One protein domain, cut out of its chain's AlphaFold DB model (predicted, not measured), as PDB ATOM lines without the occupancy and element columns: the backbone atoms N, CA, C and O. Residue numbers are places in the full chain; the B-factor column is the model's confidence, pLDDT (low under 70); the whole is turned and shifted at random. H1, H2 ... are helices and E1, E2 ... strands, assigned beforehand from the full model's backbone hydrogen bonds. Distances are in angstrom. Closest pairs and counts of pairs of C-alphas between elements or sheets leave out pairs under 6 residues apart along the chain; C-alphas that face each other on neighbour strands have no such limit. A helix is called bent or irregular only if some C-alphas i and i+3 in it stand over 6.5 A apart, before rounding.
ATOM      1  N   LYS A  73     -40.122 -88.730 -76.540       72.31
ATOM      2  CA  LYS A  73     -39.302 -89.832 -77.034       72.31
ATOM      3  C   LYS A  73     -37.857 -89.527 -76.672       72.31
ATOM      4  O   LYS A  73     -37.275 -88.579 -77.180       72.31
ATOM      5  N   LYS A  74     -37.263 -90.340 -75.803       78.31
ATOM      6  CA  LYS A  74     -35.847 -90.205 -75.437       78.31
ATOM      7  C   LYS A  74     -34.956 -90.572 -76.628       78.31
ATOM      8  O   LYS A  74     -35.204 -91.584 -77.288       78.31
ATOM      9  N   ARG A  75     -33.897 -89.794 -76.878       77.62
ATOM     10  CA  ARG A  75     -32.884 -90.154 -77.884       77.62
ATOM     11  C   ARG A  75     -31.938 -91.203 -77.310       77.62
ATOM     12  O   ARG A  75     -31.595 -91.177 -76.129       77.62
ATOM     13  N   VAL A  76     -31.492 -92.116 -78.165       82.81
ATOM     14  CA  VAL A  76     -30.560 -93.184 -77.791       82.81
ATOM     15  C   VAL A  76     -29.330 -93.099 -78.682       82.81
ATOM     16  O   VAL A  76     -29.442 -93.047 -79.906       82.81
ATOM     17  N   ILE A  77     -28.151 -93.089 -78.064       81.50
ATOM     18  CA  ILE A  77     -26.867 -93.083 -78.767       81.50
ATOM     19  C   ILE A  77     -26.043 -94.260 -78.272       81.50
ATOM     20  O   ILE A  77     -25.793 -94.400 -77.075       81.50
ATOM     21  N   PHE A  78     -25.584 -95.092 -79.200       84.38
ATOM     22  CA  PHE A  78     -24.683 -96.192 -78.890       84.38
ATOM     23  C   PHE A  78     -23.244 -95.759 -79.132       84.38
ATOM     24  O   PHE A  78     -22.838 -95.579 -80.276       84.38
ATOM     25  N   ILE A  79     -22.472 -95.626 -78.052       80.69
ATOM     26  CA  ILE A  79     -21.064 -95.193 -78.113       80.69
ATOM     27  C   ILE A  79     -20.053 -96.352 -78.080       80.69
ATOM     28  O   ILE A  79     -18.871 -96.190 -78.373       80.69
ATOM     29  N   SER A  80     -20.512 -97.555 -77.721       85.75
ATOM     30  CA  SER A  80     -19.683 -98.753 -77.569       85.75
ATOM     31  C   SER A  80     -20.236 -99.889 -78.419       85.75
ATOM     32  O   SER A  80     -21.313-100.419 -78.144       85.75
ATOM     33  N   ILE A  81     -19.471-100.290 -79.435       89.56
ATOM     34  CA  ILE A  81     -19.844-101.392 -80.330       89.56
ATOM     35  C   ILE A  81     -19.903-102.730 -79.589       89.56
ATOM     36  O   ILE A  81     -20.762-103.557 -79.874       89.56
ATOM     37  N   ASN A  82     -19.023-102.928 -78.603       88.62
ATOM     38  CA  ASN A  82     -19.003-104.145 -77.801       88.62
ATOM     39  C   ASN A  82     -20.237-104.224 -76.897       88.62
ATOM     40  O   ASN A  82     -20.887-105.262 -76.842       88.62
ATOM     41  N   SER A  83     -20.597-103.117 -76.240       88.00
ATOM     42  CA  SER A  83     -21.805-103.056 -75.411       88.00
ATOM     43  C   SER A  83     -23.055-103.288 -76.255       88.00
ATOM     44  O   SER A  83     -23.867-104.131 -75.890       88.00
ATOM     45  N   LEU A  84     -23.153-102.636 -77.426       91.12
ATOM     46  CA  LEU A  84     -24.233-102.891 -78.379       91.12
ATOM     47  C   LEU A  84     -24.288-104.372 -78.770       91.12
ATOM     48  O   LEU A  84     -25.370-104.942 -78.791       91.12
ATOM     49  N   ASN A  85     -23.147-105.005 -79.056       95.44
ATOM     50  CA  ASN A  85     -23.108-106.412 -79.455       95.44
ATOM     51  C   ASN A  85     -23.624-107.355 -78.362       95.44
ATOM     52  O   ASN A  85     -24.352-108.294 -78.670       95.44
ATOM     53  N   LEU A  86     -23.280-107.091 -77.098       91.75
ATOM     54  CA  LEU A  86     -23.709-107.906 -75.960       91.75
ATOM     55  C   LEU A  86     -25.205-107.764 -75.662       91.75
ATOM     56  O   LEU A  86     -25.856-108.749 -75.326       91.75
ATOM     57  N   SER A  87     -25.760-106.558 -75.798       93.25
ATOM     58  CA  SER A  87     -27.168-106.287 -75.489       93.25
ATOM     59  C   SER A  87     -28.088-106.327 -76.711       93.25
ATOM     60  O   SER A  87     -29.286-106.109 -76.563       93.25
ATOM     61  N   PHE A  88     -27.563-106.597 -77.911       94.81
ATOM     62  CA  PHE A  88     -28.272-106.402 -79.180       94.81
ATOM     63  C   PHE A  88     -29.660-107.055 -79.213       94.81
ATOM     64  O   PHE A  88     -30.636-106.412 -79.584       94.81
ATOM     65  N   ALA A  89     -29.757-108.313 -78.776       95.00
ATOM     66  CA  ALA A  89     -31.002-109.083 -78.799       95.00
ATOM     67  C   ALA A  89     -32.094-108.548 -77.852       95.00
ATOM     68  O   ALA A  89     -33.254-108.918 -77.993       95.00
ATOM     69  N   GLN A  90     -31.729-107.707 -76.882       94.31
ATOM     70  CA  GLN A  90     -32.646-107.147 -75.886       94.31
ATOM     71  C   GLN A  90     -33.148-105.750 -76.275       94.31
ATOM     72  O   GLN A  90     -34.070-105.234 -75.648       94.31
ATOM     73  N   ILE A  91     -32.542-105.117 -77.286       88.25
ATOM     74  CA  ILE A  91     -32.897-103.758 -77.697       88.25
ATOM     75  C   ILE A  91     -34.071-103.834 -78.685       88.25
ATOM     76  O   ILE A  91     -33.931-104.468 -79.733       88.25
ATOM     77  N   PRO A  92     -35.207-103.167 -78.408       92.62
ATOM     78  CA  PRO A  92     -36.322-103.112 -79.347       92.62
ATOM     79  C   PRO A  92     -35.904-102.521 -80.698       92.62
ATOM     80  O   PRO A  92     -35.160-101.538 -80.756       92.62
ATOM     81  N   GLU A  93     -36.428-103.074 -81.792       94.00
ATOM     82  CA  GLU A  93     -36.071-102.644 -83.148       94.00
ATOM     83  C   GLU A  93     -36.344-101.153 -83.379       94.00
ATOM     84  O   GLU A  93     -35.512-100.463 -83.961       94.00
ATOM     85  N   GLN A  94     -37.443-100.618 -82.835       89.62
ATOM     86  CA  GLN A  94     -37.776 -99.197 -82.980       89.62
ATOM     87  C   GLN A  94     -36.699 -98.291 -82.365       89.62
ATOM     88  O   GLN A  94     -36.418 -97.218 -82.898       89.62
ATOM     89  N   VAL A  95     -36.062 -98.734 -81.273       87.56
ATOM     90  CA  VAL A  95     -34.948 -98.014 -80.642       87.56
ATOM     91  C   VAL A  95     -33.712 -98.076 -81.533       87.56
ATOM     92  O   VAL A  95     -33.063 -97.054 -81.744       87.56
ATOM     93  N   LEU A  96     -33.400 -99.244 -82.106       89.69
ATOM     94  CA  LEU A  96     -32.302 -99.380 -83.067       89.69
ATOM     95  C   LEU A  96     -32.523 -98.493 -84.294       89.69
ATOM     96  O   LEU A  96     -31.570 -97.896 -84.784       89.69
ATOM     97  N   GLU A  97     -33.758 -98.347 -84.775       89.12
ATOM     98  CA  GLU A  97     -34.094 -97.506 -85.927       89.12
ATOM     99  C   GLU A  97     -33.921 -96.015 -85.681       89.12
ATOM    100  O   GLU A  97     -33.377 -95.336 -86.556       89.12
ATOM    101  N   SER A  98     -34.295 -95.514 -84.506       82.38
ATOM    102  CA  SER A  98     -34.143 -94.096 -84.166       82.38
ATOM    103  C   SER A  98     -32.768 -93.741 -83.594       82.38
ATOM    104  O   SER A  98     -32.398 -92.573 -83.601       82.38
ATOM    105  N   ALA A  99     -32.000 -94.714 -83.095       87.00
ATOM    106  CA  ALA A  99     -30.729 -94.440 -82.425       87.00
ATOM    107  C   ALA A  99     -29.614 -93.958 -83.368       87.00
ATOM    108  O   ALA A  99     -29.531 -94.377 -84.528       87.00
ATOM    109  N   ILE A 100     -28.694 -93.153 -82.830       83.06
ATOM    110  CA  ILE A 100     -27.431 -92.791 -83.488       83.06
ATOM    111  C   ILE A 100     -26.340 -93.768 -83.055       83.06
ATOM    112  O   ILE A 100     -26.197 -94.093 -81.874       83.06
ATOM    113  N   PHE A 101     -25.551 -94.249 -84.014       85.81
ATOM    114  CA  PHE A 101     -24.404 -95.112 -83.733       85.81
ATOM    115  C   PHE A 101     -23.136 -94.268 -83.786       85.81
ATOM    116  O   PHE A 101     -22.841 -93.687 -84.820       85.81
ATOM    117  N   CYS A 102     -22.394 -94.183 -82.689       81.38
ATOM    118  CA  CYS A 102     -21.219 -93.329 -82.569       81.38
ATOM    119  C   CYS A 102     -20.032 -94.161 -82.073       81.38
ATOM    120  O   CYS A 102     -19.728 -94.191 -80.886       81.38
ATOM    121  N   PHE A 103     -19.387 -94.917 -82.962       80.88
ATOM    122  CA  PHE A 103     -18.350 -95.867 -82.556       80.88
ATOM    123  C   PHE A 103     -16.955 -95.370 -82.841       80.88
ATOM    124  O   PHE A 103     -16.659 -94.899 -83.929       80.88
ATOM    125  N   ALA A 104     -16.085 -95.635 -81.877       75.00
ATOM    126  CA  ALA A 104     -14.655 -95.413 -81.908       75.00
ATOM    127  C   ALA A 104     -13.883 -96.404 -82.818       75.00
ATOM    128  O   ALA A 104     -12.960 -97.085 -82.369       75.00
ATOM    129  N   VAL A 105     -14.295 -96.583 -84.076       78.94
ATOM    130  CA  VAL A 105     -13.796 -97.638 -84.970       78.94
ATOM    131  C   VAL A 105     -13.670 -97.146 -86.407       78.94
ATOM    132  O   VAL A 105     -14.558 -96.485 -86.927       78.94
ATOM    133  N   ARG A 106     -12.597 -97.550 -87.099       80.88
ATOM    134  CA  ARG A 106     -12.460 -97.301 -88.542       80.88
ATOM    135  C   ARG A 106     -13.473 -98.106 -89.340       80.88
ATOM    136  O   ARG A 106     -13.560 -99.320 -89.161       80.88
ATOM    137  N   LYS A 107     -14.100 -97.477 -90.331       85.88
ATOM    138  CA  LYS A 107     -14.978 -98.162 -91.288       85.88
ATOM    139  C   LYS A 107     -14.306 -99.365 -91.952       85.88
ATOM    140  O   LYS A 107     -14.870-100.450 -91.929       85.88
ATOM    141  N   ALA A 108     -13.061 -99.214 -92.405       88.06
ATOM    142  CA  ALA A 108     -12.264-100.298 -92.984       88.06
ATOM    143  C   ALA A 108     -12.045-101.501 -92.043       88.06
ATOM    144  O   ALA A 108     -11.810-102.611 -92.509       88.06
ATOM    145  N   HIS A 109     -12.123-101.321 -90.718       91.00
ATOM    146  CA  HIS A 109     -12.031-102.449 -89.786       91.00
ATOM    147  C   HIS A 109     -13.316-103.283 -89.754       91.00
ATOM    148  O   HIS A 109     -13.237-104.479 -89.489       91.00
ATOM    149  N   LEU A 110     -14.472-102.672 -90.026       92.06
ATOM    150  CA  LEU A 110     -15.781-103.333 -90.045       92.06
ATOM    151  C   LEU A 110     -16.150-103.832 -91.446       92.06
ATOM    152  O   LEU A 110     -16.656-104.940 -91.601       92.06
ATOM    153  N   PHE A 111     -15.874-103.020 -92.464       92.88
ATOM    154  CA  PHE A 111     -16.252-103.250 -93.856       92.88
ATOM    155  C   PHE A 111     -15.052-102.992 -94.782       92.88
ATOM    156  O   PHE A 111     -15.051-102.006 -95.519       92.88
ATOM    157  N   PRO A 112     -14.003-103.834 -94.731       93.88
ATOM    158  CA  PRO A 112     -12.830-103.659 -95.578       93.88
ATOM    159  C   PRO A 112     -13.192-103.856 -97.054       93.88
ATOM    160  O   PRO A 112     -13.751-104.889 -97.433       93.88
ATOM    161  N   GLN A 113     -12.841-102.886 -97.892       92.19
ATOM    162  CA  GLN A 113     -13.070-102.905 -99.336       92.19
ATOM    163  C   GLN A 113     -11.823-103.384-100.083       92.19
ATOM    164  O   GLN A 113     -11.921-104.196-101.004       92.19
ATOM    165  N   THR A 114     -10.634-102.961 -99.645       95.56
ATOM    166  CA  THR A 114      -9.361-103.338-100.281       95.56
ATOM    167  C   THR A 114      -8.694-104.537 -99.597       95.56
ATOM    168  O   THR A 114      -9.000-104.885 -98.454       95.56
ATOM    169  N   GLN A 115      -7.740-105.194-100.270       96.62
ATOM    170  CA  GLN A 115      -6.971-106.279 -99.643       96.62
ATOM    171  C   GLN A 115      -6.146-105.798 -98.440       96.62
ATOM    172  O   GLN A 115      -6.097-106.486 -97.419       96.62
ATOM    173  N   GLN A 116      -5.550-104.605 -98.527       94.12
ATOM    174  CA  GLN A 116      -4.794-104.014 -97.420       94.12
ATOM    175  C   GLN A 116      -5.692-103.768 -96.201       94.12
ATOM    176  O   GLN A 116      -5.329-104.123 -95.080       94.12
ATOM    177  N   GLU A 117      -6.907-103.257 -96.416       93.06
ATOM    178  CA  GLU A 117      -7.893-103.076 -95.348       93.06
ATOM    179  C   GLU A 117      -8.334-104.402 -94.729       93.06
ATOM    180  O   GLU A 117      -8.489-104.476 -93.514       93.06
ATOM    181  N   LYS A 118      -8.484-105.475 -95.521       95.81
ATOM    182  CA  LYS A 118      -8.801-106.815 -94.991       95.81
ATOM    183  C   LYS A 118      -7.705-107.311 -94.048       95.81
ATOM    184  O   LYS A 118      -8.013-107.849 -92.985       95.81
ATOM    185  N   ILE A 119      -6.435-107.119 -94.409       94.25
ATOM    186  CA  ILE A 119      -5.289-107.490 -93.564       94.25
ATOM    187  C   ILE A 119      -5.280-106.643 -92.282       94.25
ATOM    188  O   ILE A 119      -5.191-107.187 -91.178       94.25
ATOM    189  N   ALA A 120      -5.451-105.323 -92.406       89.06
ATOM    190  CA  ALA A 120      -5.511-104.415 -91.263       89.06
ATOM    191  C   ALA A 120      -6.687-104.748 -90.325       89.06
ATOM    192  O   ALA A 120      -6.491-104.893 -89.119       89.06
ATOM    193  N   SER A 121      -7.885-104.974 -90.871       91.81
ATOM    194  CA  SER A 121      -9.089-105.377 -90.135       91.81
ATOM    195  C   SER A 121      -8.851-106.649 -89.318       91.81
ATOM    196  O   SER A 121      -9.125-106.649 -88.115       91.81
ATOM    197  N   LYS A 122      -8.243-107.690 -89.907       93.94
ATOM    198  CA  LYS A 122      -7.917-108.946 -89.204       93.94
ATOM    199  C   LYS A 122      -7.032-108.727 -87.976       93.94
ATOM    200  O   LYS A 122      -7.227-109.398 -86.965       93.94
ATOM    201  N   SER A 123      -6.098-107.780 -88.037       90.38
ATOM    202  CA  SER A 123      -5.201-107.451 -86.917       90.38
ATOM    203  C   SER A 123      -5.793-106.482 -85.881       90.38
ATOM    204  O   SER A 123      -5.216-106.313 -84.803       90.38
ATOM    205  N   SER A 124      -6.945-105.870 -86.175       88.50
ATOM    206  CA  SER A 124      -7.607-104.905 -85.294       88.50
ATOM    207  C   SER A 124      -8.171-105.551 -84.016       88.50
ATOM    208  O   SER A 124      -8.289-106.767 -83.896       88.50
ATOM    209  N   LEU A 125      -8.535-104.738 -83.018       86.75
ATOM    210  CA  LEU A 125      -9.250-105.244 -81.834       86.75
ATOM    211  C   LEU A 125     -10.677-105.694 -82.167       86.75
ATOM    212  O   LEU A 125     -11.212-106.569 -81.497       86.75
ATOM    213  N   ILE A 126     -11.272-105.119 -83.210       88.81
ATOM    214  CA  ILE A 126     -12.661-105.361 -83.602       88.81
ATOM    215  C   ILE A 126     -12.850-106.767 -84.157       88.81
ATOM    216  O   ILE A 126     -13.840-107.416 -83.830       88.81
ATOM    217  N   SER A 127     -11.867-107.288 -84.897       91.19
ATOM    218  CA  SER A 127     -11.893-108.680 -85.366       91.19
ATOM    219  C   SER A 127     -11.936-109.693 -84.218       91.19
ATOM    220  O   SER A 127     -12.399-110.811 -84.409       91.19
ATOM    221  N   LYS A 128     -11.499-109.299 -83.014       92.19
ATOM    222  CA  LYS A 128     -11.495-110.141 -81.809       92.19
ATOM    223  C   LYS A 128     -12.772-110.024 -80.978       92.19
ATOM    224  O   LYS A 128     -12.934-110.789 -80.035       92.19
ATOM    225  N   MET A 129     -13.662-109.078 -81.293       90.38
ATOM    226  CA  MET A 129     -14.897-108.846 -80.530       90.38
ATOM    227  C   MET A 129     -16.031-109.817 -80.888       90.38
ATOM    228  O   MET A 129     -17.086-109.743 -80.266       90.38
ATOM    229  N   ASN A 130     -15.835-110.710 -81.869       94.06
ATOM    230  CA  ASN A 130     -16.851-111.668 -82.330       94.06
ATOM    231  C   ASN A 130     -18.221-110.998 -82.556       94.06
ATOM    232  O   ASN A 130     -19.244-111.429 -82.020       94.06
ATOM    233  N   LEU A 131     -18.230-109.894 -83.312       94.81
ATOM    234  CA  LEU A 131     -19.455-109.145 -83.587       94.81
ATOM    235  C   LEU A 131     -20.459-110.018 -84.342       94.81
ATOM    236  O   LEU A 131     -20.119-110.650 -85.344       94.81
ATOM    237  N   SER A 132     -21.707-110.034 -83.873       96.69
ATOM    238  CA  SER A 132     -22.766-110.790 -84.535       96.69
ATOM    239  C   SER A 132     -23.063-110.220 -85.927       96.69
ATOM    240  O   SER A 132     -22.949-109.013 -86.172       96.69
ATOM    241  N   LYS A 133     -23.489-111.090 -86.854       96.62
ATOM    242  CA  LYS A 133     -23.866-110.679 -88.219       96.62
ATOM    243  C   LYS A 133     -24.966-109.609 -88.206       96.62
ATOM    244  O   LYS A 133     -24.889-108.659 -88.980       96.62
ATOM    245  N   ASN A 134     -25.919-109.716 -87.280       96.94
ATOM    246  CA  ASN A 134     -27.018-108.760 -87.128       96.94
ATOM    247  C   ASN A 134     -26.513-107.367 -86.734       96.94
ATOM    248  O   ASN A 134     -26.917-106.376 -87.336       96.94
ATOM    249  N   VAL A 135     -25.580-107.279 -85.781       95.50
ATOM    250  CA  VAL A 135     -24.972-105.997 -85.384       95.50
ATOM    251  C   VAL A 135     -24.244-105.367 -86.567       95.50
ATOM    252  O   VAL A 135     -24.465-104.196 -86.865       95.50
ATOM    253  N   LEU A 136     -23.433-106.141 -87.296       95.06
ATOM    254  CA  LEU A 136     -22.735-105.647 -88.487       95.06
ATOM    255  C   LEU A 136     -23.708-105.153 -89.568       95.06
ATOM    256  O   LEU A 136     -23.463-104.111 -90.177       95.06
ATOM    257  N   GLN A 137     -24.821-105.857 -89.779       95.88
ATOM    258  CA  GLN A 137     -25.861-105.452 -90.725       95.88
ATOM    259  C   GLN A 137     -26.528-104.135 -90.309       95.88
ATOM    260  O   GLN A 137     -26.720-103.261 -91.153       95.88
ATOM    261  N   TRP A 138     -26.829-103.949 -89.023       95.19
ATOM    262  CA  TRP A 138     -27.387-102.689 -88.527       95.19
ATOM    263  C   TRP A 138     -26.414-101.528 -88.644       95.19
ATOM    264  O   TRP A 138     -26.814-100.448 -89.069       95.19
ATOM    265  N   ILE A 139     -25.136-101.746 -88.324       92.88
ATOM    266  CA  ILE A 139     -24.107-100.719 -88.505       92.88
ATOM    267  C   ILE A 139     -24.025-100.320 -89.980       92.88
ATOM    268  O   ILE A 139     -24.000 -99.130 -90.275       92.88
ATOM    269  N   ARG A 140     -24.070-101.285 -90.906       92.38
ATOM    270  CA  ARG A 140     -24.098-101.009 -92.349       92.38
ATOM    271  C   ARG A 140     -25.348-100.225 -92.765       92.38
ATOM    272  O   ARG A 140     -25.216 -99.183 -93.395       92.38
ATOM    273  N   LYS A 141     -26.545-100.660 -92.345       92.12
ATOM    274  CA  LYS A 141     -27.823 -99.961 -92.607       92.12
ATOM    275  C   LYS A 141     -27.787 -98.514 -92.100       92.12
ATOM    276  O   LYS A 141     -28.358 -97.621 -92.720       92.12
ATOM    277  N   LYS A 142     -27.143 -98.268 -90.956       87.62
ATOM    278  CA  LYS A 142     -26.984 -96.924 -90.379       87.62
ATOM    279  C   LYS A 142     -25.957 -96.085 -91.129       87.62
ATOM    280  O   LYS A 142     -26.215 -94.905 -91.345       87.62
ATOM    281  N   ASP A 143     -24.852 -96.681 -91.554       85.06
ATOM    282  CA  ASP A 143     -23.814 -96.036 -92.364       85.06
ATOM    283  C   ASP A 143     -24.358 -95.572 -93.719       85.06
ATOM    284  O   ASP A 143     -24.175 -94.414 -94.085       85.06
ATOM    285  N   GLU A 144     -25.141 -96.410 -94.399       85.75
ATOM    286  CA  GLU A 144     -25.818 -96.064 -95.659       85.75
ATOM    287  C   GLU A 144     -26.783 -94.879 -95.501       85.75
ATOM    288  O   GLU A 144     -26.887 -94.027 -96.381       85.75
ATOM    289  N   LYS A 145     -27.452 -94.785 -94.345       80.56
ATOM    290  CA  LYS A 145     -28.338 -93.665 -93.991       80.56
ATOM    291  C   LYS A 145     -27.597 -92.447 -93.432       80.56
ATOM    292  O   LYS A 145     -28.247 -91.475 -93.062       80.56
ATOM    293  N   LYS A 146     -26.264 -92.498 -93.320       78.31
ATOM    294  CA  LYS A 146     -25.433 -91.484 -92.649       78.31
ATOM    295  C   LYS A 146     -25.847 -91.208 -91.190       78.31
ATOM    296  O   LYS A 146     -25.659 -90.105 -90.682       78.31
ATOM    297  N   LEU A 147     -26.405 -92.223 -90.525       72.56
ATOM    298  CA  LEU A 147     -26.812 -92.234 -89.111       72.56
ATOM    299  C   LEU A 147     -25.822 -92.994 -88.213       72.56
ATOM    300  O   LEU A 147     -26.055 -93.149 -87.011       72.56
ATOM    301  N   SER A 148     -24.728 -93.503 -88.784       67.31
ATOM    302  CA  SER A 148     -23.584 -93.971 -88.012       67.31
ATOM    303  C   SER A 148     -22.395 -93.042 -88.198       67.31
ATOM    304  O   SER A 148     -21.865 -92.896 -89.298       67.31
ATOM    305  N   PHE A 149     -21.926 -92.500 -87.089       66.50
ATOM    306  CA  PHE A 149     -20.639 -91.854 -86.961       66.50
ATOM    307  C   PHE A 149     -19.634 -92.915 -86.531       66.50
ATOM    308  O   PHE A 149     -19.534 -93.292 -85.363       66.50
ATOM    309  N   LEU A 150     -18.899 -93.447 -87.497       57.69
ATOM    310  CA  LEU A 150     -17.727 -94.263 -87.215       57.69
ATOM    311  C   LEU A 150     -16.561 -93.307 -86.961       57.69
ATOM    312  O   LEU A 150     -15.769 -93.010 -87.854       57.69
ATOM    313  N   LEU A 151     -16.517 -92.769 -85.743       55.16
ATOM    314  CA  LEU A 151     -15.426 -91.929 -85.281       55.16
ATOM    315  C   LEU A 151     -14.145 -92.765 -85.244       55.16
ATOM    316  O   LEU A 151     -14.062 -93.797 -84.578       55.16
ATOM    317  N   LEU A 152     -13.107 -92.327 -85.946       45.28
ATOM    318  CA  LEU A 152     -11.793 -92.950 -85.843       45.28
ATOM    319  C   LEU A 152     -11.199 -92.677 -84.453       45.28
ATOM    320  O   LEU A 152     -10.555 -91.660 -84.241       45.28
ATOM    321  N   PHE A 153     -11.354 -93.606 -83.512       48.19
ATOM    322  CA  PHE A 153     -10.728 -93.503 -82.192       48.19
ATOM    323  C   PHE A 153      -9.737 -94.638 -81.950       48.19
ATOM    324  O   PHE A 153     -10.080 -95.819 -81.949       48.19
ATOM    325  N   TYR A 154      -8.485 -94.265 -81.686       40.12
ATOM    326  CA  TYR A 154      -7.443 -95.163 -81.188       40.12
ATOM    327  C   TYR A 154      -6.812 -94.561 -79.923       40.12
ATOM    328  O   TYR A 154      -5.629 -94.237 -79.904       40.12
ATOM    329  N   PHE A 155      -7.602 -94.356 -78.860       38.16
ATOM    330  CA  PHE A 155      -7.119 -93.679 -77.645       38.16
ATOM    331  C   PHE A 155      -7.732 -94.204 -76.331       38.16
ATOM    332  O   PHE A 155      -8.469 -93.515 -75.639       38.16
ATOM    333  N   LEU A 156      -7.350 -95.426 -75.939       34.56
ATOM    334  CA  LEU A 156      -7.543 -95.947 -74.570       34.56
ATOM    335  C   LEU A 156      -6.231 -96.345 -73.863       34.56
ATOM    336  O   LEU A 156      -6.269 -96.987 -72.821       34.56
ATOM    337  N   ARG A 157      -5.042 -95.987 -74.383       38.75
ATOM    338  CA  ARG A 157      -3.771 -96.465 -73.787       38.75
ATOM    339  C   ARG A 157      -2.745 -95.401 -73.379       38.75
ATOM    340  O   ARG A 157      -1.695 -95.774 -72.870       38.75
ATOM    341  N   LYS A 158      -3.017 -94.102 -73.558       35.62
ATOM    342  CA  LYS A 158      -2.033 -93.030 -73.283       35.62
ATOM    343  C   LYS A 158      -2.347 -92.097 -72.103       35.62
ATOM    344  O   LYS A 158      -1.707 -91.063 -71.987       35.62
TER     345      LYS A 158
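What this domain is: This is residues 73 to 158 of the 272 residues of an uncharacterized protein of Reticulomyxa filosa (UniProt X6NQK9). A very small parallel sheet, E1 beside E2, forms a wall, and the helices gather over one of its faces: H5 comes down toward the strands with one end, H1 and H2 lie toward the beginning of E1, and H3 with H4 make a small head on the other side of H5. Residues 77 to 78 pair briefly with E1, and a tail, residues 152 to 158, leads away after E2. The printed part has 86 residues, with five named helices and two named strands in the order H1, H2, E1, H3, H4, H5, E2; the class is mostly helix. It is compact, with a radius of gyration of the C-alphas of 13.0 A, and spans 41 by 30 by 22 A.

How they stand to each other: Begin at E1, residues 100 to 104, and its parallel neighbour E2, residues 148 to 151, whose directions differ by 21 degrees; the pair N 149 and O 101, at 2.7 A, is within hydrogen-bond range, and so is the pair N 151 and O 103, at 2.8 A. Residues 77 to 78 pair with residues 100 to 101 of E1, parallel. With H3, residues 107 to 110, H4, residues 115 to 123, and H5, residues 133 to 144, the strands form a strand-helix-strand unit, two parallel neighbour strands with helices between them along the chain: E1, H3 H4 H5, E2. The closest C-alphas of H5 and E2 are those of Lys 142 and Ser 148, 5.1 A apart. Look next at H1, residues 81 to 90, which only just touches H5, with 3 pairs of C-alphas within 8 A; H5 does so with residue 135 alone, and the closest C-alphas, of Asn 85 and Val 135, are 6.2 A apart. H1 and H5 run opposite ways at a steep tilt of 69 degrees, only just short of about perpendicular. H2, residues 93 to 98, and H5 are near each other, with 7 pairs of C-alphas within 10 A. H3 and H4 touch, the closest C-alphas being those of His 109 and Ser 121, 4.2 A apart. H1 and H4 are apart. Every O i to N i+4 pair is within hydrogen-bond range in H2, H4 and H5, and 4 of 6 are in H1; H3 is too short for such a pair.

Where its parts are: Find C-alpha 100 at (-27.431, -92.791, -83.488); from there E1 runs 13.1 A to C-alpha 104. E2 covers 8.8 A and ends at C-alpha 151, (-15.426, -91.929, -85.281). H5 starts at C-alpha 133, (-23.866, -110.679, -88.219), and runs 16.5 A. H1 measures 14.7 A and is irregular, with C-alphas 86 and 89 standing 7.9 A apart; H4 measures 12.9 A. H2 and H3 are shorter.

The domain as a whole: The C-alphas of Lys 73 and Gln 115, the two farthest apart, are 42.7 A from each other. The printed part has no cut and no long link; the link from H4 to H5 is short, with 9 residues, and the others are tight. The mean pLDDT of the printed part is 83.7, and residues 148 to 158 are under 70.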